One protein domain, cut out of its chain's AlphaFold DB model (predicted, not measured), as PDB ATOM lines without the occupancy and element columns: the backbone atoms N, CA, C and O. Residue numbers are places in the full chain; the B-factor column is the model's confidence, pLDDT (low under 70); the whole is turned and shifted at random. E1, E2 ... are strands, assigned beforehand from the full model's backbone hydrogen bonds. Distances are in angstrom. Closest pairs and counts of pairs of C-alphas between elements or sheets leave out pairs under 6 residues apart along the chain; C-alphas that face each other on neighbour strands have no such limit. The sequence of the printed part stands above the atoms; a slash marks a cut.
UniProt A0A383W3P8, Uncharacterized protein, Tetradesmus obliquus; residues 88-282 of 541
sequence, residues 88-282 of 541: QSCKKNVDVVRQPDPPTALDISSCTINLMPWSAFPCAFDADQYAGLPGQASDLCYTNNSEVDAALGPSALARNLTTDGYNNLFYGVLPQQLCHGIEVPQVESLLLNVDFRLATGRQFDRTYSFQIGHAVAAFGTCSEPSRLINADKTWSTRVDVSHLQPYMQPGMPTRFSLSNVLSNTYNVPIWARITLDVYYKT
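This is residues 88 to 282 of the 541 residues of an uncharacterized protein of Tetradesmus obliquus (UniProt A0A383W3P8). Two four-stranded antiparallel sheets, E1 E8 E3 E6 and E2 E7 E4 E5, form a sandwich amid long loops, with little regular structure: 66 of 195 printed residues are in named strands. The chain winds as a jelly roll, one long hairpin over both sheets, pairing E1 with E8, E2 with E7, E3 with E6, E4 with E5. The class is all strand, E1 to E8 in chain order; the whole is compact, radius of gyration of the C-alphas 17.4 A, spanning 51 by 40 by 26 A.

E1 is residues 108 to 116, beginning at C-alpha 108 (-24.016, -21.698, 28.676); E8, 270 to 281, 36.2 A long, ends at C-alpha 281 (-20.523, -24.872, 28.748). E3 is 187 to 198, 33.1 A; E6, 233 to 240. E2 is 168 to 173, E7 253 to 258, E4 207 to 212, E5 215 to 221.

E1 E8 E3 E6 is twisted; N 113 and O 276 are 2.8 A apart, within hydrogen-bond range. The sheets' strands stand at 37 degrees. E4 and E5 form a hairpin, N 210 to O 218 2.8 A.

The printed part has no cut. The link E1 to E2 is long, 51 residues. Low confidence includes residues 122 to 167.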
ATOM      1  N   GLN A  88     -46.859  -6.824   8.143       46.84
ATOM      2  CA  GLN A  88     -45.612  -7.537   8.454       46.84
ATOM      3  C   GLN A  88     -45.882  -8.889   9.127       46.84
ATOM      4  O   GLN A  88     -45.218  -9.874   8.811       46.84
ATOM      5  N   SER A  89     -46.889  -8.964   9.995       51.72
ATOM      6  CA  SER A  89     -47.334 -10.198  10.653       51.72
ATOM      7  C   SER A  89     -47.971 -11.191   9.676       51.72
ATOM      8  O   SER A  89     -47.816 -12.390   9.861       51.72
ATOM      9  N   CYS A  90     -48.558 -10.725   8.571       54.81
ATOM     10  CA  CYS A  90     -49.059 -11.589   7.489       54.81
ATOM     11  C   CYS A  90     -47.975 -12.204   6.594       54.81
ATOM     12  O   CYS A  90     -48.274 -13.120   5.824       54.81
ATOM     13  N   LYS A  91     -46.729 -11.727   6.697       59.72
ATOM     14  CA  LYS A  91     -45.576 -12.353   6.041       59.72
ATOM     15  C   LYS A  91     -44.999 -13.502   6.862       59.72
ATOM     16  O   LYS A  91     -44.314 -14.338   6.297       59.72
ATOM     17  N   LYS A  92     -45.255 -13.561   8.173       67.12
ATOM     18  CA  LYS A  92     -44.731 -14.623   9.038       67.12
ATOM     19  C   LYS A  92     -45.760 -15.733   9.184       67.12
ATOM     20  O   LYS A  92     -46.830 -15.507   9.742       67.12
ATOM     21  N   ASN A  93     -45.420 -16.928   8.728       69.00
ATOM     22  CA  ASN A  93     -46.195 -18.108   9.071       69.00
ATOM     23  C   ASN A  93     -45.739 -18.647  10.434       69.00
ATOM     24  O   ASN A  93     -44.557 -18.588  10.780       69.00
ATOM     25  N   VAL A  94     -46.693 -19.166  11.206       62.97
ATOM     26  CA  VAL A  94     -46.459 -19.689  12.555       62.97
ATOM     27  C   VAL A  94     -46.855 -21.161  12.592       62.97
ATOM     28  O   VAL A  94     -47.942 -21.522  12.133       62.97
ATOM     29  N   ASP A  95     -45.963 -21.994  13.130       65.38
ATOM     30  CA  ASP A  95     -46.295 -23.364  13.525       65.38
ATOM     31  C   ASP A  95     -47.058 -23.322  14.853       65.38
ATOM     32  O   ASP A  95     -46.684 -22.592  15.773       65.38
ATOM     33  N   VAL A  96     -48.130 -24.101  14.964       60.03
ATOM     34  CA  VAL A  96     -48.887 -24.231  16.216       60.03
ATOM     35  C   VAL A  96     -48.149 -25.070  17.261       60.03
ATOM     36  O   VAL A  96     -48.509 -25.029  18.439       60.03
ATOM     37  N   VAL A  97     -47.124 -25.827  16.859       65.69
ATOM     38  CA  VAL A  97     -46.322 -26.657  17.761       65.69
ATOM     39  C   VAL A  97     -45.179 -25.846  18.358       65.69
ATOM     40  O   VAL A  97     -44.471 -25.108  17.671       65.69
ATOM     41  N   ARG A  98     -44.987 -25.999  19.672       67.00
ATOM     42  CA  ARG A  98     -43.881 -25.367  20.389       67.00
ATOM     43  C   ARG A  98     -42.557 -25.959  19.907       67.00
ATOM     44  O   ARG A  98     -42.317 -27.151  20.063       67.00
ATOM     45  N   GLN A  99     -41.707 -25.105  19.358       77.62
ATOM     46  CA  GLN A  99     -40.351 -25.465  18.960       77.62
ATOM     47  C   GLN A  99     -39.439 -25.597  20.191       77.62
ATOM     48  O   GLN A  99     -39.744 -25.002  21.229       77.62
ATOM     49  N   PRO A 100     -38.325 -26.347  20.102       82.06
ATOM     50  CA  PRO A 100     -37.337 -26.417  21.170       82.06
ATOM     51  C   PRO A 100     -36.844 -25.019  21.553       82.06
ATOM     52  O   PRO A 100     -36.516 -24.192  20.692       82.06
ATOM     53  N   ASP A 101     -36.799 -24.754  22.852       82.56
ATOM     54  CA  ASP A 101     -36.257 -23.506  23.374       82.56
ATOM     55  C   ASP A 101     -34.746 -23.654  23.611       82.56
ATOM     56  O   ASP A 101     -34.299 -24.712  24.062       82.56
ATOM     57  N   PRO A 102     -33.951 -22.602  23.345       85.62
ATOM     58  CA  PRO A 102     -32.563 -22.540  23.776       85.62
ATOM     59  C   PRO A 102     -32.418 -22.828  25.276       85.62
ATOM     60  O   PRO A 102     -33.247 -22.362  26.068       85.62
ATOM     61  N   PRO A 103     -31.359 -23.533  25.702       84.38
ATOM     62  CA  PRO A 103     -31.088 -23.715  27.118       84.38
ATOM     63  C   PRO A 103     -30.792 -22.362  27.791       84.38
ATOM     64  O   PRO A 103     -30.142 -21.491  27.217       84.38
ATOM     65  N   THR A 104     -31.279 -22.179  29.022       78.12
ATOM     66  CA  THR A 104     -31.290 -20.872  29.716       78.12
ATOM     67  C   THR A 104     -30.325 -20.774  30.905       78.12
ATOM     68  O   THR A 104     -30.469 -19.869  31.727       78.12
ATOM     69  N   ALA A 105     -29.388 -21.714  31.072       78.19
ATOM     70  CA  ALA A 105     -28.456 -21.689  32.204       78.19
ATOM     71  C   ALA A 105     -27.377 -20.599  32.037       78.19
ATOM     72  O   ALA A 105     -26.958 -20.287  30.925       78.19
ATOM     73  N   LEU A 106     -26.942 -20.008  33.158       66.81
ATOM     74  CA  LEU A 106     -26.040 -18.845  33.187       66.81
ATOM     75  C   LEU A 106     -24.609 -19.146  32.702       66.81
ATOM     76  O   LEU A 106     -23.871 -18.217  32.385       66.81
ATOM     77  N   ASP A 107     -24.209 -20.416  32.669       82.12
ATOM     78  CA  ASP A 107     -22.885 -20.912  32.273       82.12
ATOM     79  C   ASP A 107     -22.826 -21.418  30.821       82.12
ATOM     80  O   ASP A 107     -21.801 -21.948  30.383       82.12
ATOM     81  N   ILE A 108     -23.913 -21.249  30.063       84.81
ATOM     82  CA  ILE A 108     -24.016 -21.698  28.676       84.81
ATOM     83  C   ILE A 108     -23.681 -20.548  27.726       84.81
ATOM     84  O   ILE A 108     -24.340 -19.508  27.707       84.81
ATOM     85  N   SER A 109     -22.666 -20.770  26.897       87.81
ATOM     86  CA  SER A 109     -22.357 -19.944  25.728       87.81
ATOM     87  C   SER A 109     -22.949 -20.566  24.466       87.81
ATOM     88  O   SER A 109     -23.356 -21.728  24.459       87.81
ATOM     89  N   SER A 110     -23.007 -19.789  23.381       90.75
ATOM     90  CA  SER A 110     -23.475 -20.297  22.092       90.75
ATOM     91  C   SER A 110     -22.686 -19.743  20.912       90.75
ATOM     92  O   SER A 110     -22.152 -18.634  20.975       90.75
ATOM     93  N   CYS A 111     -22.629 -20.518  19.832       91.19
ATOM     94  CA  CYS A 111     -22.202 -20.056  18.517       91.19
ATOM     95  C   CYS A 111     -23.169 -20.576  17.443       91.19
ATOM     96  O   CYS A 111     -23.795 -21.618  17.626       91.19
ATOM     97  N   THR A 112     -23.280 -19.867  16.318       92.25
ATOM     98  CA  THR A 112     -24.110 -20.290  15.183       92.25
ATOM     99  C   THR A 112     -23.226 -20.633  13.995       92.25
ATOM    100  O   THR A 112     -22.411 -19.821  13.551       92.25
ATOM    101  N   ILE A 113     -23.434 -21.821  13.439       90.81
ATOM    102  CA  ILE A 113     -22.765 -22.309  12.237       90.81
ATOM    103  C   ILE A 113     -23.726 -22.175  11.064       90.81
ATOM    104  O   ILE A 113     -24.884 -22.582  11.146       90.81
ATOM    105  N   ASN A 114     -23.241 -21.656   9.940       89.31
ATOM    106  CA  ASN A 114     -23.985 -21.693   8.688       89.31
ATOM    107  C   ASN A 114     -23.698 -23.017   7.963       89.31
ATOM    108  O   ASN A 114     -22.617 -23.179   7.400       89.31
ATOM    109  N   LEU A 115     -24.641 -23.963   8.009       89.31
ATOM    110  CA  LEU A 115     -24.511 -25.258   7.327       89.31
ATOM    111  C   LEU A 115     -24.908 -25.164   5.852       89.31
ATOM    112  O   LEU A 115     -24.379 -25.891   5.013       89.31
ATOM    113  N   MET A 116     -25.833 -24.263   5.530       86.75
ATOM    114  CA  MET A 116     -26.258 -23.991   4.167       86.75
ATOM    115  C   MET A 116     -26.701 -22.527   4.063       86.75
ATOM    116  O   MET A 116     -27.665 -22.152   4.740       86.75
ATOM    117  N   PRO A 117     -26.069 -21.700   3.205       82.44
ATOM    118  CA  PRO A 117     -26.572 -20.357   2.923       82.44
ATOM    119  C   PRO A 117     -27.950 -20.431   2.248       82.44
ATOM    120  O   PRO A 117     -28.451 -21.511   1.943       82.44
ATOM    121  N   TRP A 118     -28.574 -19.281   1.983       81.88
ATOM    122  CA  TRP A 118     -29.821 -19.263   1.217       81.88
ATOM    123  C   TRP A 118     -29.679 -20.052  -0.090       81.88
ATOM    124  O   TRP A 118     -28.740 -19.837  -0.853       81.88
ATOM    125  N   SER A 119     -30.607 -20.972  -0.337       78.12
ATOM    126  CA  SER A 119     -30.634 -21.817  -1.528       78.12
ATOM    127  C   SER A 119     -30.610 -20.986  -2.816       78.12
ATOM    128  O   SER A 119     -31.341 -20.001  -2.934       78.12
ATOM    129  N   ALA A 120     -29.823 -21.411  -3.803       71.31
ATOM    130  CA  ALA A 120     -29.812 -20.816  -5.139       71.31
ATOM    131  C   ALA A 120     -31.146 -21.026  -5.894       71.31
ATOM    132  O   ALA A 120     -31.913 -21.939  -5.581       71.31
ATOM    133  N   PHE A 121     -31.403 -20.192  -6.905       70.06
ATOM    134  CA  PHE A 121     -32.599 -20.218  -7.766       70.06
ATOM    135  C   PHE A 121     -32.209 -20.046  -9.255       70.06
ATOM    136  O   PHE A 121     -31.058 -19.708  -9.519       70.06
ATOM    137  N   PRO A 122     -33.091 -20.274 -10.250       64.69
ATOM    138  CA  PRO A 122     -32.718 -20.096 -11.657       64.69
ATOM    139  C   PRO A 122     -32.340 -18.648 -11.981       64.69
ATOM    140  O   PRO A 122     -33.099 -17.743 -11.650       64.69
ATOM    141  N   CYS A 123     -31.258 -18.404 -12.720       67.12
ATOM    142  CA  CYS A 123     -30.827 -17.036 -13.061       67.12
ATOM    143  C   CYS A 123     -31.856 -16.232 -13.878       67.12
ATOM    144  O   CYS A 123     -31.786 -15.011 -13.932       67.12
ATOM    145  N   ALA A 124     -32.827 -16.903 -14.504       62.12
ATOM    146  CA  ALA A 124     -33.943 -16.261 -15.196       62.12
ATOM    147  C   ALA A 124     -34.999 -15.653 -14.248       62.12
ATOM    148  O   ALA A 124     -35.875 -14.920 -14.705       62.12
ATOM    149  N   PHE A 125     -34.966 -15.979 -12.953       66.50
ATOM    150  CA  PHE A 125     -35.879 -15.411 -11.967       66.50
ATOM    151  C   PHE A 125     -35.325 -14.078 -11.453       66.50
ATOM    152  O   PHE A 125     -34.219 -14.012 -10.929       66.50
ATOM    153  N   ASP A 126     -36.106 -13.011 -11.582       64.25
ATOM    154  CA  ASP A 126     -35.736 -11.690 -11.078       64.25
ATOM    155  C   ASP A 126     -35.967 -11.628  -9.560       64.25
ATOM    156  O   ASP A 126     -37.089 -11.409  -9.108       64.25
ATOM    157  N   ALA A 127     -34.922 -11.856  -8.759       59.47
ATOM    158  CA  ALA A 127     -35.011 -11.781  -7.297       59.47
ATOM    159  C   ALA A 127     -35.118 -10.342  -6.755       59.47
ATOM    160  O   ALA A 127     -35.555 -10.155  -5.614       59.47
ATOM    161  N   ASP A 128     -34.779  -9.328  -7.557       56.62
ATOM    162  CA  ASP A 128     -34.800  -7.918  -7.154       56.62
ATOM    163  C   ASP A 128     -36.226  -7.348  -7.164       56.62
ATOM    164  O   ASP A 128     -36.575  -6.521  -6.314       56.62
ATOM    165  N   GLN A 129     -37.100  -7.853  -8.044       55.25
ATOM    166  CA  GLN A 129     -38.538  -7.536  -8.039       55.25
ATOM    167  C   GLN A 129     -39.270  -8.009  -6.773       55.25
ATOM    168  O   GLN A 129     -40.306  -7.446  -6.410       55.25
ATOM    169  N   TYR A 130     -38.728  -9.002  -6.068       55.25
ATOM    170  CA  TYR A 130     -39.332  -9.605  -4.880       55.25
ATOM    171  C   TYR A 130     -38.472  -9.337  -3.647       55.25
ATOM    172  O   TYR A 130     -37.944 -10.263  -3.043       55.25
ATOM    173  N   ALA A 131     -38.313  -8.062  -3.265       47.72
ATOM    174  CA  ALA A 131     -37.637  -7.615  -2.037       47.72
ATOM    175  C   ALA A 131     -36.462  -8.526  -1.623       47.72
ATOM    176  O   ALA A 131     -36.552  -9.125  -0.549       47.72
ATOM    177  N   GLY A 132     -35.473  -8.725  -2.510       48.69
ATOM    178  CA  GLY A 132     -34.442  -9.777  -2.461       48.69
ATOM    179  C   GLY A 132     -33.992 -10.228  -1.063       48.69
ATOM    180  O   GLY A 132     -34.008  -9.471  -0.093       48.69
ATOM    181  N   LEU A 133     -33.643 -11.508  -0.909       55.34
ATOM    182  CA  LEU A 133     -33.307 -12.081   0.400       55.34
ATOM    183  C   LEU A 133     -32.119 -11.360   1.058       55.34
ATOM    184  O   LEU A 133     -31.022 -11.376   0.500       55.34
ATOM    185  N   PRO A 134     -32.279 -10.794   2.274       55.47
ATOM    186  CA  PRO A 134     -31.142 -10.274   3.022       55.47
ATOM    187  C   PRO A 134     -30.079 -11.365   3.214       55.47
ATOM    188  O   PRO A 134     -30.351 -12.418   3.800       55.47
ATOM    189  N   GLY A 135     -28.867 -11.114   2.714       55.88
ATOM    190  CA  GLY A 135     -27.737 -12.041   2.810       55.88
ATOM    191  C   GLY A 135     -27.701 -13.153   1.754       55.88
ATOM    192  O   GLY A 135     -26.858 -14.040   1.865       55.88
ATOM    193  N   GLN A 136     -28.578 -13.137   0.747       61.97
ATOM    194  CA  GLN A 136     -28.377 -13.924  -0.470       61.97
ATOM    195  C   GLN A 136     -27.411 -13.168  -1.386       61.97
ATOM    196  O   GLN A 136     -27.600 -11.977  -1.629       61.97
ATOM    197  N   ALA A 137     -26.361 -13.835  -1.871       56.19
ATOM    198  CA  ALA A 137     -25.480 -13.219  -2.855       56.19
ATOM    199  C   ALA A 137     -26.260 -13.039  -4.171       56.19
ATOM    200  O   ALA A 137     -26.969 -13.950  -4.601       56.19
ATOM    201  N   SER A 138     -26.197 -11.846  -4.767       55.75
ATOM    202  CA  SER A 138     -26.996 -11.455  -5.941       55.75
ATOM    203  C   SER A 138     -26.691 -12.283  -7.196       55.75
ATOM    204  O   SER A 138     -27.486 -12.324  -8.125       55.75
ATOM    205  N   ASP A 139     -25.546 -12.955  -7.213       54.19
ATOM    206  CA  ASP A 139     -25.060 -13.879  -8.238       54.19
ATOM    207  C   ASP A 139     -25.337 -15.359  -7.901       54.19
ATOM    208  O   ASP A 139     -24.982 -16.253  -8.669       54.19
ATOM    209  N   LEU A 140     -25.983 -15.657  -6.765       61.62
ATOM    210  CA  LEU A 140     -26.250 -17.020  -6.303       61.62
ATOM    211  C   LEU A 140     -27.454 -17.654  -7.020       61.62
ATOM    212  O   LEU A 140     -28.458 -18.011  -6.398       61.62
ATOM    213  N   CYS A 141     -27.335 -17.833  -8.329       64.50
ATOM    214  CA  CYS A 141     -28.332 -18.478  -9.173       64.50
ATOM    215  C   CYS A 141     -27.720 -19.625  -9.995       64.50
ATOM    216  O   CYS A 141     -26.503 -19.802 -10.012       64.50
ATOM    217  N   TYR A 142     -28.553 -20.451 -10.628       61.44
ATOM    218  CA  TYR A 142     -28.115 -21.493 -11.561       61.44
ATOM    219  C   TYR A 142     -28.665 -21.229 -12.967       61.44
ATOM    220  O   TYR A 142     -29.832 -20.876 -13.140       61.44
ATOM    221  N   THR A 143     -27.811 -21.376 -13.976       56.09
ATOM    222  CA  THR A 143     -28.137 -21.152 -15.392       56.09
ATOM    223  C   THR A 143     -28.792 -22.369 -16.030       56.09
ATOM    224  O   THR A 143     -29.760 -22.210 -16.769       56.09
ATOM    225  N   ASN A 144     -28.325 -23.574 -15.686       53.31
ATOM    226  CA  ASN A 144     -28.864 -24.848 -16.159       53.31
ATOM    227  C   ASN A 144     -29.046 -25.840 -15.000       53.31
ATOM    228  O   ASN A 144     -28.266 -25.869 -14.052       53.31
ATOM    229  N   ASN A 145     -30.051 -26.707 -15.127       48.34
ATOM    230  CA  ASN A 145     -30.457 -27.750 -14.171       48.34
ATOM    231  C   ASN A 145     -29.425 -28.883 -13.935       48.34
ATOM    232  O   ASN A 145     -29.774 -29.891 -13.318       48.34
ATOM    233  N   SER A 146     -28.203 -28.733 -14.460       46.47
ATOM    234  CA  SER A 146     -27.186 -29.788 -14.571       46.47
ATOM    235  C   SER A 146     -25.744 -29.293 -14.371       46.47
ATOM    236  O   SER A 146     -24.810 -30.069 -14.565       46.47
ATOM    237  N   GLU A 147     -25.525 -28.008 -14.068       40.06
ATOM    238  CA  GLU A 147     -24.174 -27.429 -14.026       40.06
ATOM    239  C   GLU A 147     -23.578 -27.438 -12.612       40.06
ATOM    240  O   GLU A 147     -24.142 -26.887 -11.667       40.06
ATOM    241  N   VAL A 148     -22.396 -28.051 -12.497       42.53
ATOM    242  CA  VAL A 148     -21.484 -27.898 -11.359       42.53
ATOM    243  C   VAL A 148     -20.653 -26.645 -11.614       42.53
ATOM    244  O   VAL A 148     -19.840 -26.622 -12.537       42.53
ATOM    245  N   ASP A 149     -20.847 -25.595 -10.818       40.25
ATOM    246  CA  ASP A 149     -20.032 -24.385 -10.939       40.25
ATOM    247  C   ASP A 149     -18.648 -24.598 -10.299       40.25
ATOM    248  O   ASP A 149     -18.504 -24.691  -9.076       40.25
ATOM    249  N   ALA A 150     -17.623 -24.692 -11.147       37.22
ATOM    250  CA  ALA A 150     -16.231 -24.920 -10.761       37.22
ATOM    251  C   ALA A 150     -15.556 -23.699 -10.102       37.22
ATOM    252  O   ALA A 150     -14.462 -23.839  -9.549       37.22
ATOM    253  N   ALA A 151     -16.176 -22.511 -10.122       39.22
ATOM    254  CA  ALA A 151     -15.606 -21.291  -9.543       39.22
ATOM    255  C   ALA A 151     -15.675 -21.235  -8.000       39.22
ATOM    256  O   ALA A 151     -15.064 -20.358  -7.390       39.22
ATOM    257  N   LEU A 152     -16.382 -22.170  -7.353       41.88
ATOM    258  CA  LEU A 152     -16.672 -22.138  -5.911       41.88
ATOM    259  C   LEU A 152     -15.643 -22.864  -5.027       41.88
ATOM    260  O   LEU A 152     -15.766 -22.841  -3.809       41.88
ATOM    261  N   GLY A 153     -14.577 -23.414  -5.611       34.03
ATOM    262  CA  GLY A 153     -13.414 -23.924  -4.880       34.03
ATOM    263  C   GLY A 153     -13.613 -25.287  -4.184       34.03
ATOM    264  O   GLY A 153     -14.729 -25.704  -3.888       34.03
ATOM    265  N   PRO A 154     -12.518 -26.013  -3.889       34.03
ATOM    266  CA  PRO A 154     -12.568 -27.380  -3.352       34.03
ATOM    267  C   PRO A 154     -13.000 -27.480  -1.874       34.03
ATOM    268  O   PRO A 154     -13.139 -28.580  -1.348       34.03
ATOM    269  N   SER A 155     -13.226 -26.351  -1.202       36.59
ATOM    270  CA  SER A 155     -13.680 -26.257   0.193       36.59
ATOM    271  C   SER A 155     -14.970 -25.441   0.360       36.59
ATOM    272  O   SER A 155     -15.332 -25.089   1.483       36.59
ATOM    273  N   ALA A 156     -15.708 -25.179  -0.724       32.44
ATOM    274  CA  ALA A 156     -17.002 -24.509  -0.673       32.44
ATOM    275  C   ALA A 156     -18.036 -25.243  -1.537       32.44
ATOM    276  O   ALA A 156     -17.847 -25.414  -2.734       32.44
ATOM    277  N   LEU A 157     -19.139 -25.662  -0.898       42.56
ATOM    278  CA  LEU A 157     -20.466 -25.852  -1.505       42.56
ATOM    279  C   LEU A 157     -20.431 -26.368  -2.953       42.56
ATOM    280  O   LEU A 157     -20.878 -25.676  -3.869       42.56
ATOM    281  N   ALA A 158     -19.890 -27.570  -3.168       32.72
ATOM    282  CA  ALA A 158     -19.941 -28.225  -4.468       32.72
ATOM    283  C   ALA A 158     -21.414 -28.484  -4.828       32.72
ATOM    284  O   ALA A 158     -22.039 -29.447  -4.379       32.72
ATOM    285  N   ARG A 159     -21.995 -27.560  -5.599       47.97
ATOM    286  CA  ARG A 159     -23.369 -27.609  -6.092       47.97
ATOM    287  C   ARG A 159     -23.445 -28.685  -7.158       47.97
ATOM    288  O   ARG A 159     -23.088 -28.444  -8.302       47.97
ATOM    289  N   ASN A 160     -23.929 -29.862  -6.791       36.94
ATOM    290  CA  ASN A 160     -24.503 -30.768  -7.772       36.94
ATOM    291  C   ASN A 160     -26.020 -30.590  -7.702       36.94
ATOM    292  O   ASN A 160     -26.718 -31.332  -7.015       36.94
ATOM    293  N   LEU A 161     -26.527 -29.533  -8.339       41.91
ATOM    294  CA  LEU A 161     -27.953 -29.433  -8.625       41.91
ATOM    295  C   LEU A 161     -28.240 -30.470  -9.712       41.91
ATOM    296  O   LEU A 161     -28.283 -30.144 -10.889       41.91
ATOM    297  N   THR A 162     -28.391 -31.735  -9.331       39.06
ATOM    298  CA  THR A 162     -29.073 -32.705 -10.178       39.06
ATOM    299  C   THR A 162     -30.552 -32.505  -9.940       39.06
ATOM    300  O   THR A 162     -31.129 -33.048  -9.000       39.06
ATOM    301  N   THR A 163     -31.172 -31.669 -10.765       42.31
ATOM    302  CA  THR A 163     -32.628 -31.699 -10.842       42.31
ATOM    303  C   THR A 163     -32.985 -32.745 -11.889       42.31
ATOM    304  O   THR A 163     -32.601 -32.645 -13.051       42.31
ATOM    305  N   ASP A 164     -33.764 -33.741 -11.501       39.91
ATOM    306  CA  ASP A 164     -34.550 -34.566 -12.423       39.91
ATOM    307  C   ASP A 164     -35.749 -33.781 -13.011       39.91
ATOM    308  O   ASP A 164     -36.658 -34.354 -13.607       39.91
ATOM    309  N   GLY A 165     -35.768 -32.455 -12.822       44.72
ATOM    310  CA  GLY A 165     -36.906 -31.573 -13.060       44.72
ATOM    311  C   GLY A 165     -37.842 -31.412 -11.856       44.72
ATOM    312  O   GLY A 165     -38.762 -30.596 -11.945       44.72
ATOM    313  N   TYR A 166     -37.627 -32.131 -10.741       52.06
ATOM    314  CA  TYR A 166     -38.543 -32.145  -9.589       52.06
ATOM    315  C   TYR A 166     -37.894 -31.826  -8.228       52.06
ATOM    316  O   TYR A 166     -38.518 -31.155  -7.400       52.06
ATOM    317  N   ASN A 167     -36.659 -32.273  -7.981       62.84
ATOM    318  CA  ASN A 167     -35.961 -32.069  -6.706       62.84
ATOM    319  C   ASN A 167     -34.729 -31.166  -6.833       62.84
ATOM    320  O   ASN A 167     -33.846 -31.419  -7.644       62.84
ATOM    321  N   ASN A 168     -34.627 -30.160  -5.961       70.75
ATOM    322  CA  ASN A 168     -33.414 -29.367  -5.791       70.75
ATOM    323  C   ASN A 168     -32.585 -29.967  -4.658       70.75
ATOM    324  O   ASN A 168     -33.066 -30.115  -3.530       70.75
ATOM    325  N   LEU A 169     -31.338 -30.309  -4.969       77.44
ATOM    326  CA  LEU A 169     -30.385 -30.877  -4.028       77.44
ATOM    327  C   LEU A 169     -29.267 -29.876  -3.759       77.44
ATOM    328  O   LEU A 169     -28.704 -29.287  -4.680       77.44
ATOM    329  N   PHE A 170     -28.946 -29.701  -2.484       78.56
ATOM    330  CA  PHE A 170     -27.843 -28.872  -2.029       78.56
ATOM    331  C   PHE A 170     -26.910 -29.732  -1.199       78.56
ATOM    332  O   PHE A 170     -27.337 -30.397  -0.254       78.56
ATOM    333  N   TYR A 171     -25.636 -29.699  -1.560       81.12
ATOM    334  CA  TYR A 171     -24.588 -30.452  -0.897       81.12
ATOM    335  C   TYR A 171     -23.651 -29.494  -0.167       81.12
ATOM    336  O   TYR A 171     -23.321 -28.414  -0.659       81.12
ATOM    337  N   GLY A 172     -23.241 -29.901   1.025       82.19
ATOM    338  CA  GLY A 172     -22.318 -29.174   1.882       82.19
ATOM    339  C   GLY A 172     -21.486 -30.147   2.703       82.19
ATOM    340  O   GLY A 172     -21.518 -31.356   2.468       82.19
ATOM    341  N   VAL A 173     -20.746 -29.617   3.669       86.38
ATOM    342  CA  VAL A 173     -19.958 -30.404   4.618       86.38
ATOM    343  C   VAL A 173     -20.054 -29.778   6.003       86.38
ATOM    344  O   VAL A 173     -20.117 -28.552   6.130       86.38
ATOM    345  N   LEU A 174     -20.042 -30.607   7.044       88.12
ATOM    346  CA  LEU A 174     -19.863 -30.143   8.412       88.12
ATOM    347  C   LEU A 174     -18.486 -29.475   8.554       88.12
ATOM    348  O   LEU A 174     -17.492 -29.994   8.033       88.12
ATOM    349  N   PRO A 175     -18.396 -28.333   9.260       85.88
ATOM    350  CA  PRO A 175     -17.132 -27.634   9.440       85.88
ATOM    351  C   PRO A 175     -16.139 -28.464  10.258       85.88
ATOM    352  O   PRO A 175     -16.510 -29.373  10.998       85.88
ATOM    353  N   GLN A 176     -14.855 -28.111  10.153       82.62
ATOM    354  CA  GLN A 176     -13.786 -28.794  10.892       82.62
ATOM    355  C   GLN A 176     -13.901 -28.630  12.415       82.62
ATOM    356  O   GLN A 176     -13.416 -29.460  13.176       82.62
ATOM    357  N   GLN A 177     -14.544 -27.551  12.856       78.44
ATOM    358  CA  GLN A 177     -14.853 -27.265  14.249       78.44
ATOM    359  C   GLN A 177     -16.268 -26.701  14.312       78.44
ATOM    360  O   GLN A 177     -16.639 -25.892  13.460       78.44
ATOM    361  N   LEU A 178     -17.043 -27.114  15.318       80.56
ATOM    362  CA  LEU A 178     -18.386 -26.581  15.531       80.56
ATOM    363  C   LEU A 178     -18.316 -25.126  16.028       80.56
ATOM    364  O   LEU A 178     -18.822 -24.221  15.375       80.56
ATOM    365  N   CYS A 179     -17.600 -24.885  17.129       83.00
ATOM    366  CA  CYS A 179     -17.262 -23.543  17.603       83.00
ATOM    367  C   CYS A 179     -15.743 -23.413  17.760       83.00
ATOM    368  O   CYS A 179     -15.050 -24.388  18.049       83.00
ATOM    369  N   HIS A 180     -15.215 -22.201  17.579       78.25
ATOM    370  CA  HIS A 180     -13.782 -21.944  17.702       78.25
ATOM    371  C   HIS A 180     -13.267 -22.307  19.105       78.25
ATOM    372  O   HIS A 180     -13.734 -21.748  20.095       78.25
ATOM    373  N   GLY A 181     -12.298 -23.225  19.179       69.75
ATOM    374  CA  GLY A 181     -11.660 -23.630  20.437       69.75
ATOM    375  C   GLY A 181     -12.513 -24.511  21.358       69.75
ATOM    376  O   GLY A 181     -12.133 -24.687  22.512       69.75
ATOM    377  N   ILE A 182     -13.636 -25.052  20.871       68.50
ATOM    378  CA  ILE A 182     -14.524 -25.943  21.632       68.50
ATOM    379  C   ILE A 182     -14.466 -27.352  21.047       68.50
ATOM    380  O   ILE A 182     -14.674 -27.551  19.848       68.50
ATOM    381  N   GLU A 183     -14.213 -28.333  21.908       63.12
ATOM    382  CA  GLU A 183     -14.315 -29.751  21.566       63.12
ATOM    383  C   GLU A 183     -15.752 -30.254  21.808       63.12
ATOM    384  O   GLU A 183     -16.442 -29.797  22.721       63.12
ATOM    385  N   VAL A 184     -16.199 -31.231  21.011       59.81
ATOM    386  CA  VAL A 184     -17.549 -31.840  21.071       59.81
ATOM    387  C   VAL A 184     -18.019 -32.251  22.487       59.81
ATOM    388  O   VAL A 184     -19.197 -32.044  22.768       59.81
ATOM    389  N   PRO A 185     -17.169 -32.732  23.426       58.84
ATOM    390  CA  PRO A 185     -17.601 -33.121  24.778       58.84
ATOM    391  C   PRO A 185     -18.185 -31.989  25.640       58.84
ATOM    392  O   PRO A 185     -18.681 -32.252  26.733       58.84
ATOM    393  N   GLN A 186     -18.084 -30.730  25.203       67.25
ATOM    394  CA  GLN A 186     -18.578 -29.554  25.932       67.25
ATOM    395  C   GLN A 186     -19.949 -29.065  25.442       67.25
ATOM    396  O   GLN A 186     -20.490 -28.103  25.997       67.25
ATOM    397  N   VAL A 187     -20.498 -29.692  24.400       80.75
ATOM    398  CA  VAL A 187     -21.778 -29.321  23.793       80.75
ATOM    399  C   VAL A 187     -22.931 -29.849  24.647       80.75
ATOM    400  O   VAL A 187     -23.087 -31.046  24.853       80.75
ATOM    401  N   GLU A 188     -23.770 -28.940  25.132       83.88
ATOM    402  CA  GLU A 188     -24.986 -29.265  25.884       83.88
ATOM    403  C   GLU A 188     -26.178 -29.494  24.956       83.88
ATOM    404  O   GLU A 188     -27.008 -30.366  25.204       83.88
ATOM    405  N   SER A 189     -26.287 -28.698  23.890       88.88
ATOM    406  CA  SER A 189     -27.395 -28.800  22.944       88.88
ATOM    407  C   SER A 189     -26.994 -28.347  21.547       88.88
ATOM    408  O   SER A 189     -26.206 -27.415  21.371       88.88
ATOM    409  N   LEU A 190     -27.578 -29.014  20.557       91.44
ATOM    410  CA  LEU A 190     -27.508 -28.669  19.146       91.44
ATOM    411  C   LEU A 190     -28.918 -28.391  18.625       91.44
ATOM    412  O   LEU A 190     -29.734 -29.309  18.522       91.44
ATOM    413  N   LEU A 191     -29.190 -27.142  18.252       93.81
ATOM    414  CA  LEU A 191     -30.475 -26.740  17.688       93.81
ATOM    415  C   LEU A 191     -30.307 -26.358  16.217       93.81
ATOM    416  O   LEU A 191     -29.688 -25.351  15.875       93.81
ATOM    417  N   LEU A 192     -30.866 -27.175  15.333       95.25
ATOM    418  CA  LEU A 192     -30.862 -26.939  13.897       95.25
ATOM    419  C   LEU A 192     -32.022 -26.011  13.534       95.25
ATOM    420  O   LEU A 192     -33.178 -26.352  13.781       95.25
ATOM    421  N   ASN A 193     -31.736 -24.871  12.911       94.25
ATOM    422  CA  ASN A 193     -32.753 -23.972  12.376       94.25
ATOM    423  C   ASN A 193     -32.840 -24.129  10.857       94.25
ATOM    424  O   ASN A 193     -31.833 -24.065  10.149       94.25
ATOM    425  N   VAL A 194     -34.063 -24.292  10.362       93.38
ATOM    426  CA  VAL A 194     -34.383 -24.285   8.937       93.38
ATOM    427  C   VAL A 194     -35.265 -23.075   8.673       93.38
ATOM    428  O   VAL A 194     -36.447 -23.056   9.024       93.38
ATOM    429  N   ASP A 195     -34.662 -22.044   8.092       89.88
ATOM    430  CA  ASP A 195     -35.339 -20.813   7.708       89.88
ATOM    431  C   ASP A 195     -35.850 -20.937   6.283       89.88
ATOM    432  O   ASP A 195     -35.130 -21.395   5.398       89.88
ATOM    433  N   PHE A 196     -37.056 -20.448   6.038       87.19
ATOM    434  CA  PHE A 196     -37.667 -20.450   4.726       87.19
ATOM    435  C   PHE A 196     -38.178 -19.075   4.325       87.19
ATOM    436  O   PHE A 196     -38.656 -18.282   5.145       87.19
ATOM    437  N   ARG A 197     -38.158 -18.839   3.015       81.88
ATOM    438  CA  ARG A 197     -38.914 -17.780   2.356       81.88
ATOM    439  C   ARG A 197     -39.623 -18.342   1.137       81.88
ATOM    440  O   ARG A 197     -39.091 -19.187   0.428       81.88
ATOM    441  N   LEU A 198     -40.802 -17.820   0.862       79.94
ATOM    442  CA  LEU A 198     -41.613 -18.174  -0.285       79.94
ATOM    443  C   LEU A 198     -42.111 -16.902  -0.956       79.94
ATOM    444  O   LEU A 198     -42.755 -16.077  -0.304       79.94
ATOM    445  N   ALA A 199     -41.805 -16.745  -2.241       74.25
ATOM    446  CA  ALA A 199     -42.286 -15.609  -3.015       74.25
ATOM    447  C   ALA A 199     -43.791 -15.695  -3.291       74.25
ATOM    448  O   ALA A 199     -44.398 -16.771  -3.322       74.25
ATOM    449  N   THR A 200     -44.387 -14.534  -3.535       73.62
ATOM    450  CA  THR A 200     -45.767 -14.427  -4.015       73.62
ATOM    451  C   THR A 200     -45.903 -15.006  -5.422       73.62
ATOM    452  O   THR A 200     -45.304 -14.491  -6.359       73.62
ATOM    453  N   GLY A 201     -46.744 -16.026  -5.598       74.88
ATOM    454  CA  GLY A 201     -47.051 -16.592  -6.912       74.88
ATOM    455  C   GLY A 201     -47.775 -17.926  -6.815       74.88
ATOM    456  O   GLY A 201     -48.601 -18.120  -5.923       74.88
ATOM    457  N   ARG A 202     -47.502 -18.847  -7.743       76.62
ATOM    458  CA  ARG A 202     -48.136 -20.169  -7.795       76.62
ATOM    459  C   ARG A 202     -47.107 -21.265  -7.532       76.62
ATOM    460  O   ARG A 202     -46.166 -21.432  -8.298       76.62
ATOM    461  N   GLN A 203     -47.316 -22.023  -6.462       80.12
ATOM    462  CA  GLN A 203     -46.514 -23.175  -6.039       80.12
ATOM    463  C   GLN A 203     -47.397 -24.058  -5.139       80.12
ATOM    464  O   GLN A 203     -48.461 -23.597  -4.742       80.12
ATOM    465  N   PHE A 204     -46.996 -25.296  -4.847       81.31
ATOM    466  CA  PHE A 204     -47.610 -26.129  -3.798       81.31
ATOM    467  C   PHE A 204     -46.695 -26.232  -2.576       81.31
ATOM    468  O   PHE A 204     -45.518 -25.872  -2.658       81.31
ATOM    469  N   ASP A 205     -47.201 -26.760  -1.461       82.00
ATOM    470  CA  ASP A 205     -46.320 -27.247  -0.402       82.00
ATOM    471  C   ASP A 205     -45.349 -28.294  -0.951       82.00
ATOM    472  O   ASP A 205     -45.704 -29.161  -1.752       82.00
ATOM    473  N   ARG A 206     -44.082 -28.174  -0.553       86.19
ATOM    474  CA  ARG A 206     -43.003 -29.059  -0.998       86.19
ATOM    475  C   ARG A 206     -42.426 -29.797   0.188       86.19
ATOM    476  O   ARG A 206     -42.404 -29.273   1.294       86.19
ATOM    477  N   THR A 207     -41.953 -31.012  -0.053       87.75
ATOM    478  CA  THR A 207     -41.224 -31.775   0.963       87.75
ATOM    479  C   THR A 207     -39.795 -31.272   1.022       87.75
ATOM    480  O   THR A 207     -39.205 -30.971  -0.020       87.75
ATOM    481  N   TYR A 208     -39.245 -31.202   2.229       91.19
ATOM    482  CA  TYR A 208     -37.833 -30.936   2.425       91.19
ATOM    483  C   TYR A 208     -37.228 -31.924   3.417       91.19
ATOM    484  O   TYR A 208     -37.906 -32.390   4.331       91.19
ATOM    485  N   SER A 209     -35.935 -32.198   3.272       92.69
ATOM    486  CA  SER A 209     -35.148 -32.908   4.282       92.69
ATOM    487  C   SER A 209     -33.747 -32.328   4.372       92.69
ATOM    488  O   SER A 209     -33.180 -31.958   3.344       92.69
ATOM    489  N   PHE A 210     -33.176 -32.301   5.569       94.19
ATOM    490  CA  PHE A 210     -31.761 -32.040   5.785       94.19
ATOM    491  C   PHE A 210     -31.094 -33.254   6.418       94.19
ATOM    492  O   PHE A 210     -31.615 -33.829   7.374       94.19
ATOM    493  N   GLN A 211     -29.946 -33.633   5.871       92.88
ATOM    494  CA  GLN A 211     -29.212 -34.837   6.223       92.88
ATOM    495  C   GLN A 211     -27.774 -34.460   6.569       92.88
ATOM    496  O   GLN A 211     -27.159 -33.644   5.878       92.88
ATOM    497  N   ILE A 212     -27.251 -35.062   7.628       91.88
ATOM    498  CA  ILE A 212     -25.839 -35.029   8.005       91.88
ATOM    499  C   ILE A 212     -25.362 -36.468   7.870       91.88
ATOM    500  O   ILE A 212     -25.900 -37.340   8.547       91.88
ATOM    501  N   GLY A 213     -24.426 -36.741   6.963       90.44
ATOM    502  CA  GLY A 213     -24.142 -38.104   6.518       90.44
ATOM    503  C   GLY A 213     -25.431 -38.803   6.080       90.44
ATOM    504  O   GLY A 213     -26.157 -38.301   5.224       90.44
ATOM    505  N   HIS A 214     -25.741 -39.930   6.719       90.62
ATOM    506  CA  HIS A 214     -26.998 -40.655   6.521       90.62
ATOM    507  C   HIS A 214     -28.049 -40.390   7.612       90.62
ATOM    508  O   HIS A 214     -29.119 -40.988   7.579       90.62
ATOM    509  N   ALA A 215     -27.790 -39.505   8.576       92.44
ATOM    510  CA  ALA A 215     -28.773 -39.122   9.585       92.44
ATOM    511  C   ALA A 215     -29.678 -38.005   9.054       92.44
ATOM    512  O   ALA A 215     -29.198 -36.936   8.671       92.44
ATOM    513  N   VAL A 216     -30.997 -38.208   9.072       94.31
ATOM    514  CA  VAL A 216     -31.963 -37.147   8.744       94.31
ATOM    515  C   VAL A 216     -32.151 -36.256   9.969       94.31
ATOM    516  O   VAL A 216     -32.798 -36.641  10.938       94.31
ATOM    517  N   ALA A 217     -31.575 -35.059   9.918       94.50
ATOM    518  CA  ALA A 217     -31.565 -34.097  11.016       94.50
ATOM    519  C   ALA A 217     -32.808 -33.186  11.030       94.50
ATOM    520  O   ALA A 217     -33.216 -32.716  12.087       94.50
ATOM    521  N   ALA A 218     -33.436 -32.950   9.874       94.44
ATOM    522  CA  ALA A 218     -34.747 -32.306   9.785       94.44
ATOM    523  C   ALA A 218     -35.556 -32.880   8.622       94.44
ATOM    524  O   ALA A 218     -35.011 -33.125   7.545       94.44
ATOM    525  N   PHE A 219     -36.862 -33.052   8.821       93.00
ATOM    526  CA  PHE A 219     -37.768 -33.567   7.801       93.00
ATOM    527  C   PHE A 219     -39.144 -32.919   7.940       93.00
ATOM    528  O   PHE A 219     -39.696 -32.860   9.038       93.00
ATOM    529  N   GLY A 220     -39.687 -32.410   6.836       90.75
ATOM    530  CA  GLY A 220     -40.892 -31.597   6.890       90.75
ATOM    531  C   GLY A 220     -41.439 -31.202   5.532       90.75
ATOM    532  O   GLY A 220     -41.037 -31.716   4.484       90.75
ATOM    533  N   THR A 221     -42.378 -30.264   5.558       87.94
ATOM    534  CA  THR A 221     -42.964 -29.664   4.359       87.94
ATOM    535  C   THR A 221     -42.984 -28.142   4.440       87.94
ATOM    536  O   THR A 221     -42.771 -27.558   5.498       87.94
ATOM    537  N   CYS A 222     -43.185 -27.483   3.304       86.62
ATOM    538  CA  CYS A 222     -43.192 -26.029   3.180       86.62
ATOM    539  C   CYS A 222     -44.616 -25.468   3.080       86.62
ATOM    540  O   CYS A 222     -45.572 -26.197   2.837       86.62
ATOM    541  N   SER A 223     -44.762 -24.149   3.220       81.31
ATOM    542  CA  SER A 223     -46.051 -23.491   2.948       81.31
ATOM    543  C   SER A 223     -46.371 -23.397   1.462       81.31
ATOM    544  O   SER A 223     -45.469 -23.201   0.651       81.31
ATOM    545  N   GLU A 224     -47.656 -23.434   1.124       78.56
ATOM    546  CA  GLU A 224     -48.191 -22.996  -0.160       78.56
ATOM    547  C   GLU A 224     -48.251 -21.449  -0.201       78.56
ATOM    548  O   GLU A 224     -48.571 -20.806   0.814       78.56
ATOM    549  N   PRO A 225     -47.957 -20.800  -1.347       74.00
ATOM    550  CA  PRO A 225     -48.163 -19.366  -1.501       74.00
ATOM    551  C   PRO A 225     -49.629 -18.982  -1.287       74.00
ATOM    552  O   PRO A 225     -50.551 -19.667  -1.728       74.00
ATOM    553  N   SER A 226     -49.865 -17.825  -0.666       63.50
ATOM    554  CA  SER A 226     -51.222 -17.285  -0.582       63.50
ATOM    555  C   SER A 226     -51.604 -16.631  -1.904       63.50
ATOM    556  O   SER A 226     -50.977 -15.660  -2.312       63.50
ATOM    557  N   ARG A 227     -52.690 -17.090  -2.533       55.59
ATOM    558  CA  ARG A 227     -53.282 -16.389  -3.691       55.59
ATOM    559  C   ARG A 227     -54.039 -15.114  -3.306       55.59
ATOM    560  O   ARG A 227     -54.424 -14.352  -4.181       55.59
ATOM    561  N   LEU A 228     -54.318 -14.922  -2.012       51.75
ATOM    562  CA  LEU A 228     -55.180 -13.852  -1.493       51.75
ATOM    563  C   LEU A 228     -54.395 -12.701  -0.858       51.75
ATOM    564  O   LEU A 228     -54.928 -11.609  -0.693       51.75
ATOM    565  N   ILE A 229     -53.143 -12.949  -0.476       54.19
ATOM    566  CA  ILE A 229     -52.253 -11.960   0.123       54.19
ATOM    567  C   ILE A 229     -51.032 -11.918  -0.787       54.19
ATOM    568  O   ILE A 229     -50.235 -12.851  -0.771       54.19
ATOM    569  N   ASN A 230     -50.913 -10.857  -1.590       54.72
ATOM    570  CA  ASN A 230     -49.771 -10.625  -2.478       54.72
ATOM    571  C   ASN A 230     -48.531 -10.216  -1.665       54.72
ATOM    572  O   ASN A 230     -48.063  -9.080  -1.753       54.72
ATOM    573  N   ALA A 231     -48.066 -11.099  -0.788       61.03
ATOM    574  CA  ALA A 231     -46.891 -10.877   0.026       61.03
ATOM    575  C   ALA A 231     -46.124 -12.178   0.240       61.03
ATOM    576  O   ALA A 231     -46.704 -13.239   0.483       61.03
ATOM    577  N   ASP A 232     -44.803 -12.051   0.207       70.69
ATOM    578  CA  ASP A 232     -43.894 -13.148   0.495       70.69
ATOM    579  C   ASP A 232     -44.106 -13.680   1.909       70.69
ATOM    580  O   ASP A 232     -44.358 -12.916   2.849       70.69
ATOM    581  N   LYS A 233     -43.957 -14.994   2.055       75.75
ATOM    582  CA  LYS A 233     -44.032 -15.688   3.336       75.75
ATOM    583  C   LYS A 233     -42.641 -16.027   3.834       75.75
ATOM    584  O   LYS A 233     -41.765 -16.371   3.047       75.75
ATOM    585  N   THR A 234     -42.458 -15.985   5.141       79.25
ATOM    586  CA  THR A 234     -41.275 -16.474   5.836       79.25
ATOM    587  C   THR A 234     -41.693 -17.277   7.054       79.25
ATOM    588  O   THR A 234     -42.703 -16.986   7.700       79.25
ATOM    589  N   TRP A 235     -40.926 -18.312   7.361       83.94
ATOM    590  CA  TRP A 235     -41.061 -19.076   8.596       83.94
ATOM    591  C   TRP A 235     -39.726 -19.716   8.935       83.94
ATOM    592  O   TRP A 235     -38.867 -19.872   8.069       83.94
ATOM    593  N   SER A 236     -39.577 -20.101  10.191       85.81
ATOM    594  CA  SER A 236     -38.430 -20.864  10.657       85.81
ATOM    595  C   SER A 236     -38.944 -22.043  11.458       85.81
ATOM    596  O   SER A 236     -39.938 -21.927  12.182       85.81
ATOM    597  N   THR A 237     -38.266 -23.174  11.334       87.88
ATOM    598  CA  THR A 237     -38.458 -24.303  12.235       87.88
ATOM    599  C   THR A 237     -37.159 -24.676  12.906       87.88
ATOM    600  O   THR A 237     -36.094 -24.574  12.299       87.88
ATOM    601  N   ARG A 238     -37.257 -25.077  14.171       90.50
ATOM    602  CA  ARG A 238     -36.120 -25.495  14.976       90.50
ATOM    603  C   ARG A 238     -36.294 -26.941  15.394       90.50
ATOM    604  O   ARG A 238     -37.357 -27.318  15.884       90.50
ATOM    605  N   VAL A 239     -35.237 -27.722  15.219       91.56
ATOM    606  CA  VAL A 239     -35.185 -29.143  15.562       91.56
ATOM    607  C   VAL A 239     -34.022 -29.368  16.520       91.56
ATOM    608  O   VAL A 239     -32.911 -28.908  16.265       91.56
ATOM    609  N   ASP A 240     -34.276 -30.063  17.626       91.75
ATOM    610  CA  ASP A 240     -33.217 -30.505  18.532       91.75
ATOM    611  C   ASP A 240     -32.537 -31.747  17.945       91.75
ATOM    612  O   ASP A 240     -33.148 -32.808  17.788       91.75
ATOM    613  N   VAL A 241     -31.260 -31.599  17.607       93.50
ATOM    614  CA  VAL A 241     -30.427 -32.644  17.001       93.50
ATOM    615  C   VAL A 241     -29.294 -33.073  17.934       93.50
ATOM    616  O   VAL A 241     -28.321 -33.683  17.495       93.50
ATOM    617  N   SER A 242     -29.420 -32.800  19.236       91.75
ATOM    618  CA  SER A 242     -28.407 -33.125  20.251       91.75
ATOM    619  C   SER A 242     -28.102 -34.622  20.320       91.75
ATOM    620  O   SER A 242     -26.966 -35.016  20.554       91.75
ATOM    621  N   HIS A 243     -29.088 -35.471  20.029       91.06
ATOM    622  CA  HIS A 243     -28.907 -36.920  19.963       91.06
ATOM    623  C   HIS A 243     -27.971 -37.379  18.831       91.06
ATOM    624  O   HIS A 243     -27.482 -38.501  18.879       91.06
ATOM    625  N   LEU A 244     -27.703 -36.539  17.823       92.69
ATOM    626  CA  LEU A 244     -26.790 -36.850  16.718       92.69
ATOM    627  C   LEU A 244     -25.334 -36.477  17.019       92.69
ATOM    628  O   LEU A 244     -24.469 -36.773  16.200       92.69
ATOM    629  N   GLN A 245     -25.039 -35.850  18.164       89.94
ATOM    630  CA  GLN A 245     -23.679 -35.420  18.520       89.94
ATOM    631  C   GLN A 245     -22.600 -36.505  18.322       89.94
ATOM    632  O   GLN A 245     -21.602 -36.193  17.673       89.94
ATOM    633  N   PRO A 246     -22.779 -37.772  18.760       89.88
ATOM    634  CA  PRO A 246     -21.760 -38.815  18.574       89.88
ATOM    635  C   PRO A 246     -21.535 -39.196  17.105       89.88
ATOM    636  O   PRO A 246     -20.470 -39.688  16.738       89.88
ATOM    637  N   TYR A 247     -22.544 -38.974  16.256       91.25
ATOM    638  CA  TYR A 247     -22.472 -39.248  14.824       91.25
ATOM    639  C   TYR A 247     -21.694 -38.174  14.065       91.25
ATOM    640  O   TYR A 247     -21.012 -38.484  13.092       91.25
ATOM    641  N   MET A 248     -21.830 -36.908  14.471       89.81
ATOM    642  CA  MET A 248     -21.301 -35.769  13.724       89.81
ATOM    643  C   MET A 248     -19.772 -35.744  13.766       89.81
ATOM    644  O   MET A 248     -19.172 -35.515  14.812       89.81
ATOM    645  N   GLN A 249     -19.141 -35.911  12.603       87.50
ATOM    646  CA  GLN A 249     -17.693 -35.812  12.444       87.50
ATOM    647  C   GLN A 249     -17.313 -34.621  11.547       87.50
ATOM    648  O   GLN A 249     -18.020 -34.331  10.573       87.50
ATOM    649  N   PRO A 250     -16.187 -33.939  11.831       86.25
ATOM    650  CA  PRO A 250     -15.607 -32.929  10.949       86.25
ATOM    651  C   PRO A 250     -15.540 -33.379   9.484       86.25
ATOM    652  O   PRO A 250     -15.057 -34.468   9.179       86.25
ATOM    653  N   GLY A 251     -16.010 -32.540   8.559       85.88
ATOM    654  CA  GLY A 251     -15.975 -32.836   7.123       85.88
ATOM    655  C   GLY A 251     -17.014 -33.851   6.635       85.88
ATOM    656  O   GLY A 251     -17.037 -34.139   5.438       85.88
ATOM    657  N   MET A 252     -17.893 -34.369   7.505       88.69
ATOM    658  CA  MET A 252     -19.024 -35.188   7.062       88.69
ATOM    659  C   MET A 252     -19.867 -34.440   6.034       88.69
ATOM    660  O   MET A 252     -20.151 -33.255   6.226       88.69
ATOM    661  N   PRO A 253     -20.330 -35.111   4.975       88.56
ATOM    662  CA  PRO A 253     -21.159 -34.457   3.988       88.56
ATOM    663  C   PRO A 253     -22.542 -34.132   4.557       88.56
ATOM    664  O   PRO A 253     -23.100 -34.876   5.362       88.56
ATOM    665  N   THR A 254     -23.117 -33.027   4.105       89.75
ATOM    666  CA  THR A 254     -24.496 -32.639   4.402       89.75
ATOM    667  C   THR A 254     -25.296 -32.547   3.114       89.75
ATOM    668  O   THR A 254     -24.773 -32.105   2.088       89.75
ATOM    669  N   ARG A 255     -26.577 -32.902   3.166       88.19
ATOM    670  CA  ARG A 255     -27.484 -32.839   2.017       88.19
ATOM    671  C   ARG A 255     -28.805 -32.210   2.418       88.19
ATOM    672  O   ARG A 255     -29.512 -32.735   3.270       88.19
ATOM    673  N   PHE A 256     -29.172 -31.122   1.759       89.25
ATOM    674  CA  PHE A 256     -30.530 -30.603   1.785       89.25
ATOM    675  C   PHE A 256     -31.245 -30.995   0.498       89.25
ATOM    676  O   PHE A 256     -30.713 -30.839  -0.599       89.25
ATOM    677  N   SER A 257     -32.457 -31.510   0.633       86.56
ATOM    678  CA  SER A 257     -33.356 -31.794  -0.478       86.56
ATOM    679  C   SER A 257     -34.610 -30.961  -0.305       86.56
ATOM    680  O   SER A 257     -35.157 -30.901   0.797       86.56
ATOM    681  N   LEU A 258     -35.053 -30.330  -1.384       86.31
ATOM    682  CA  LEU A 258     -36.284 -29.560  -1.438       86.31
ATOM    683  C   LEU A 258     -36.922 -29.749  -2.812       86.31
ATOM    684  O   LEU A 258     -36.317 -29.403  -3.825       86.31
ATOM    685  N   SER A 259     -38.155 -30.249  -2.858       78.56
ATOM    686  CA  SER A 259     -38.884 -30.511  -4.112       78.56
ATOM    687  C   SER A 259     -39.407 -29.234  -4.790       78.56
ATOM    688  O   SER A 259     -40.598 -29.096  -5.058       78.56
ATOM    689  N   ASN A 260     -38.548 -28.239  -5.001       75.38
ATOM    690  CA  ASN A 260     -38.901 -26.923  -5.527       75.38
ATOM    691  C   ASN A 260     -39.022 -26.953  -7.065       75.38
ATOM    692  O   ASN A 260     -38.125 -26.534  -7.793       75.38
ATOM    693  N   VAL A 261     -40.156 -27.473  -7.546       73.12
ATOM    694  CA  VAL A 261     -40.489 -27.585  -8.976       73.12
ATOM    695  C   VAL A 261     -40.822 -26.215  -9.559       73.12
ATOM    696  O   VAL A 261     -41.783 -25.580  -9.115       73.12
ATOM    697  N   LEU A 262     -40.099 -25.797 -10.600       71.06
ATOM    698  CA  LEU A 262     -40.347 -24.542 -11.312       71.06
ATOM    699  C   LEU A 262     -40.806 -24.789 -12.751       71.06
ATOM    700  O   LEU A 262     -40.220 -25.582 -13.483       71.06
ATOM    701  N   SER A 263     -41.881 -24.119 -13.160       67.69
ATOM    702  CA  SER A 263     -42.452 -24.194 -14.508       67.69
ATOM    703  C   SER A 263     -43.307 -22.962 -14.818       67.69
ATOM    704  O   SER A 263     -43.557 -22.125 -13.953       67.69
ATOM    705  N   ASN A 264     -43.872 -22.895 -16.027       66.69
ATOM    706  CA  ASN A 264     -44.876 -21.878 -16.378       66.69
ATOM    707  C   ASN A 264     -46.115 -21.913 -15.461       66.69
ATOM    708  O   ASN A 264     -46.855 -20.937 -15.375       66.69
ATOM    709  N   THR A 265     -46.361 -23.046 -14.794       68.44
ATOM    710  CA  THR A 265     -47.450 -23.207 -13.824       68.44
ATOM    711  C   THR A 265     -46.977 -22.956 -12.396       68.44
ATOM    712  O   THR A 265     -47.677 -22.284 -11.644       68.44
ATOM    713  N   TYR A 266     -45.816 -23.494 -12.017       75.88
ATOM    714  CA  TYR A 266     -45.216 -23.309 -10.695       75.88
ATOM    715  C   TYR A 266     -44.113 -22.262 -10.791       75.88
ATOM    716  O   TYR A 266     -42.956 -22.584 -11.033       75.88
ATOM    717  N   ASN A 267     -44.485 -20.995 -10.703       69.44
ATOM    718  CA  ASN A 267     -43.649 -19.895 -11.174       69.44
ATOM    719  C   ASN A 267     -42.867 -19.179 -10.066       69.44
ATOM    720  O   ASN A 267     -42.270 -18.140 -10.334       69.44
ATOM    721  N   VAL A 268     -42.869 -19.713  -8.840       75.69
ATOM    722  CA  VAL A 268     -42.130 -19.126  -7.717       75.69
ATOM    723  C   VAL A 268     -41.300 -20.146  -6.947       75.69
ATOM    724  O   VAL A 268     -41.787 -21.249  -6.671       75.69
ATOM    725  N   PRO A 269     -40.059 -19.781  -6.574       77.38
ATOM    726  CA  PRO A 269     -39.196 -20.634  -5.780       77.38
ATOM    727  C   PRO A 269     -39.561 -20.598  -4.294       77.38
ATOM    728  O   PRO A 269     -40.066 -19.604  -3.764       77.38
ATOM    729  N   ILE A 270     -39.230 -21.695  -3.615       82.62
ATOM    730  CA  ILE A 270     -39.102 -21.747  -2.159       82.62
ATOM    731  C   ILE A 270     -37.615 -21.669  -1.829       82.62
ATOM    732  O   ILE A 270     -36.833 -22.497  -2.304       82.62
ATOM    733  N   TRP A 271     -37.230 -20.686  -1.025       83.56
ATOM    734  CA  TRP A 271     -35.871 -20.558  -0.525       83.56
ATOM    735  C   TRP A 271     -35.748 -21.134   0.873       83.56
ATOM    736  O   TRP A 271     -36.650 -20.959   1.693       83.56
ATOM    737  N   ALA A 272     -34.607 -21.755   1.149       88.12
ATOM    738  CA  ALA A 272     -34.265 -22.266   2.466       88.12
ATOM    739  C   ALA A 272     -32.840 -21.875   2.866       88.12
ATOM    740  O   ALA A 272     -31.975 -21.720   2.004       88.12
ATOM    741  N   ARG A 273     -32.595 -21.747   4.167       89.31
ATOM    742  CA  ARG A 273     -31.273 -21.578   4.781       89.31
ATOM    743  C   ARG A 273     -31.198 -22.458   6.020       89.31
ATOM    744  O   ARG A 273     -32.200 -22.618   6.716       89.31
ATOM    745  N   ILE A 274     -30.019 -23.009   6.296       93.19
ATOM    746  CA  ILE A 274     -29.821 -23.926   7.418       93.19
ATOM    747  C   ILE A 274     -28.679 -23.439   8.287       93.19
ATOM    748  O   ILE A 274     -27.537 -23.318   7.833       93.19
ATOM    749  N   THR A 275     -28.988 -23.207   9.555       94.00
ATOM    750  CA  THR A 275     -27.994 -22.894  10.578       94.00
ATOM    751  C   THR A 275     -28.070 -23.892  11.722       94.00
ATOM    752  O   THR A 275     -29.113 -24.492  11.978       94.00
ATOM    753  N   LEU A 276     -26.953 -24.083  12.410       94.50
ATOM    754  CA  LEU A 276     -26.859 -24.903  13.609       94.50
ATOM    755  C   LEU A 276     -26.415 -24.018  14.766       94.50
ATOM    756  O   LEU A 276     -25.295 -23.506  14.749       94.50
ATOM    757  N   ASP A 277     -27.289 -23.841  15.750       93.94
ATOM    758  CA  ASP A 277     -26.948 -23.193  17.009       93.94
ATOM    759  C   ASP A 277     -26.362 -24.244  17.952       93.94
ATOM    760  O   ASP A 277     -27.000 -25.247  18.279       93.94
ATOM    761  N   VAL A 278     -25.121 -24.015  18.366       92.00
ATOM    762  CA  VAL A 278     -24.365 -24.885  19.263       92.00
ATOM    763  C   VAL A 278     -24.321 -24.216  20.622       92.00
ATOM    764  O   VAL A 278     -23.768 -23.125  20.751       92.00
ATOM    765  N   TYR A 279     -24.878 -24.875  21.631       90.56
ATOM    766  CA  TYR A 279     -24.850 -24.432  23.021       90.56
ATOM    767  C   TYR A 279     -23.856 -25.283  23.796       90.56
ATOM    768  O   TYR A 279     -23.931 -26.511  23.759       90.56
ATOM    769  N   TYR A 280     -22.930 -24.644  24.501       87.31
ATOM    770  CA  TYR A 280     -21.839 -25.325  25.192       87.31
ATOM    771  C   TYR A 280     -21.513 -24.646  26.518       87.31
ATOM    772  O   TYR A 280     -21.705 -23.437  26.680       87.31
ATOM    773  N   LYS A 281     -21.003 -25.422  27.476       83.81
ATOM    774  CA  LYS A 281     -20.523 -24.872  28.748       83.81
ATOM    775  C   LYS A 281     -19.141 -24.271  28.573       83.81
ATOM    776  O   LYS A 281     -18.230 -24.920  28.059       83.81
ATOM    777  N   THR A 282     -18.965 -23.042  29.041       70.62
ATOM    778  CA  THR A 282     -17.633 -22.439  29.098       70.62
ATOM    779  C   THR A 282     -16.879 -23.038  30.283       70.62
ATOM    780  O   THR A 282     -17.426 -23.053  31.389       70.62
TER     781      THR A 282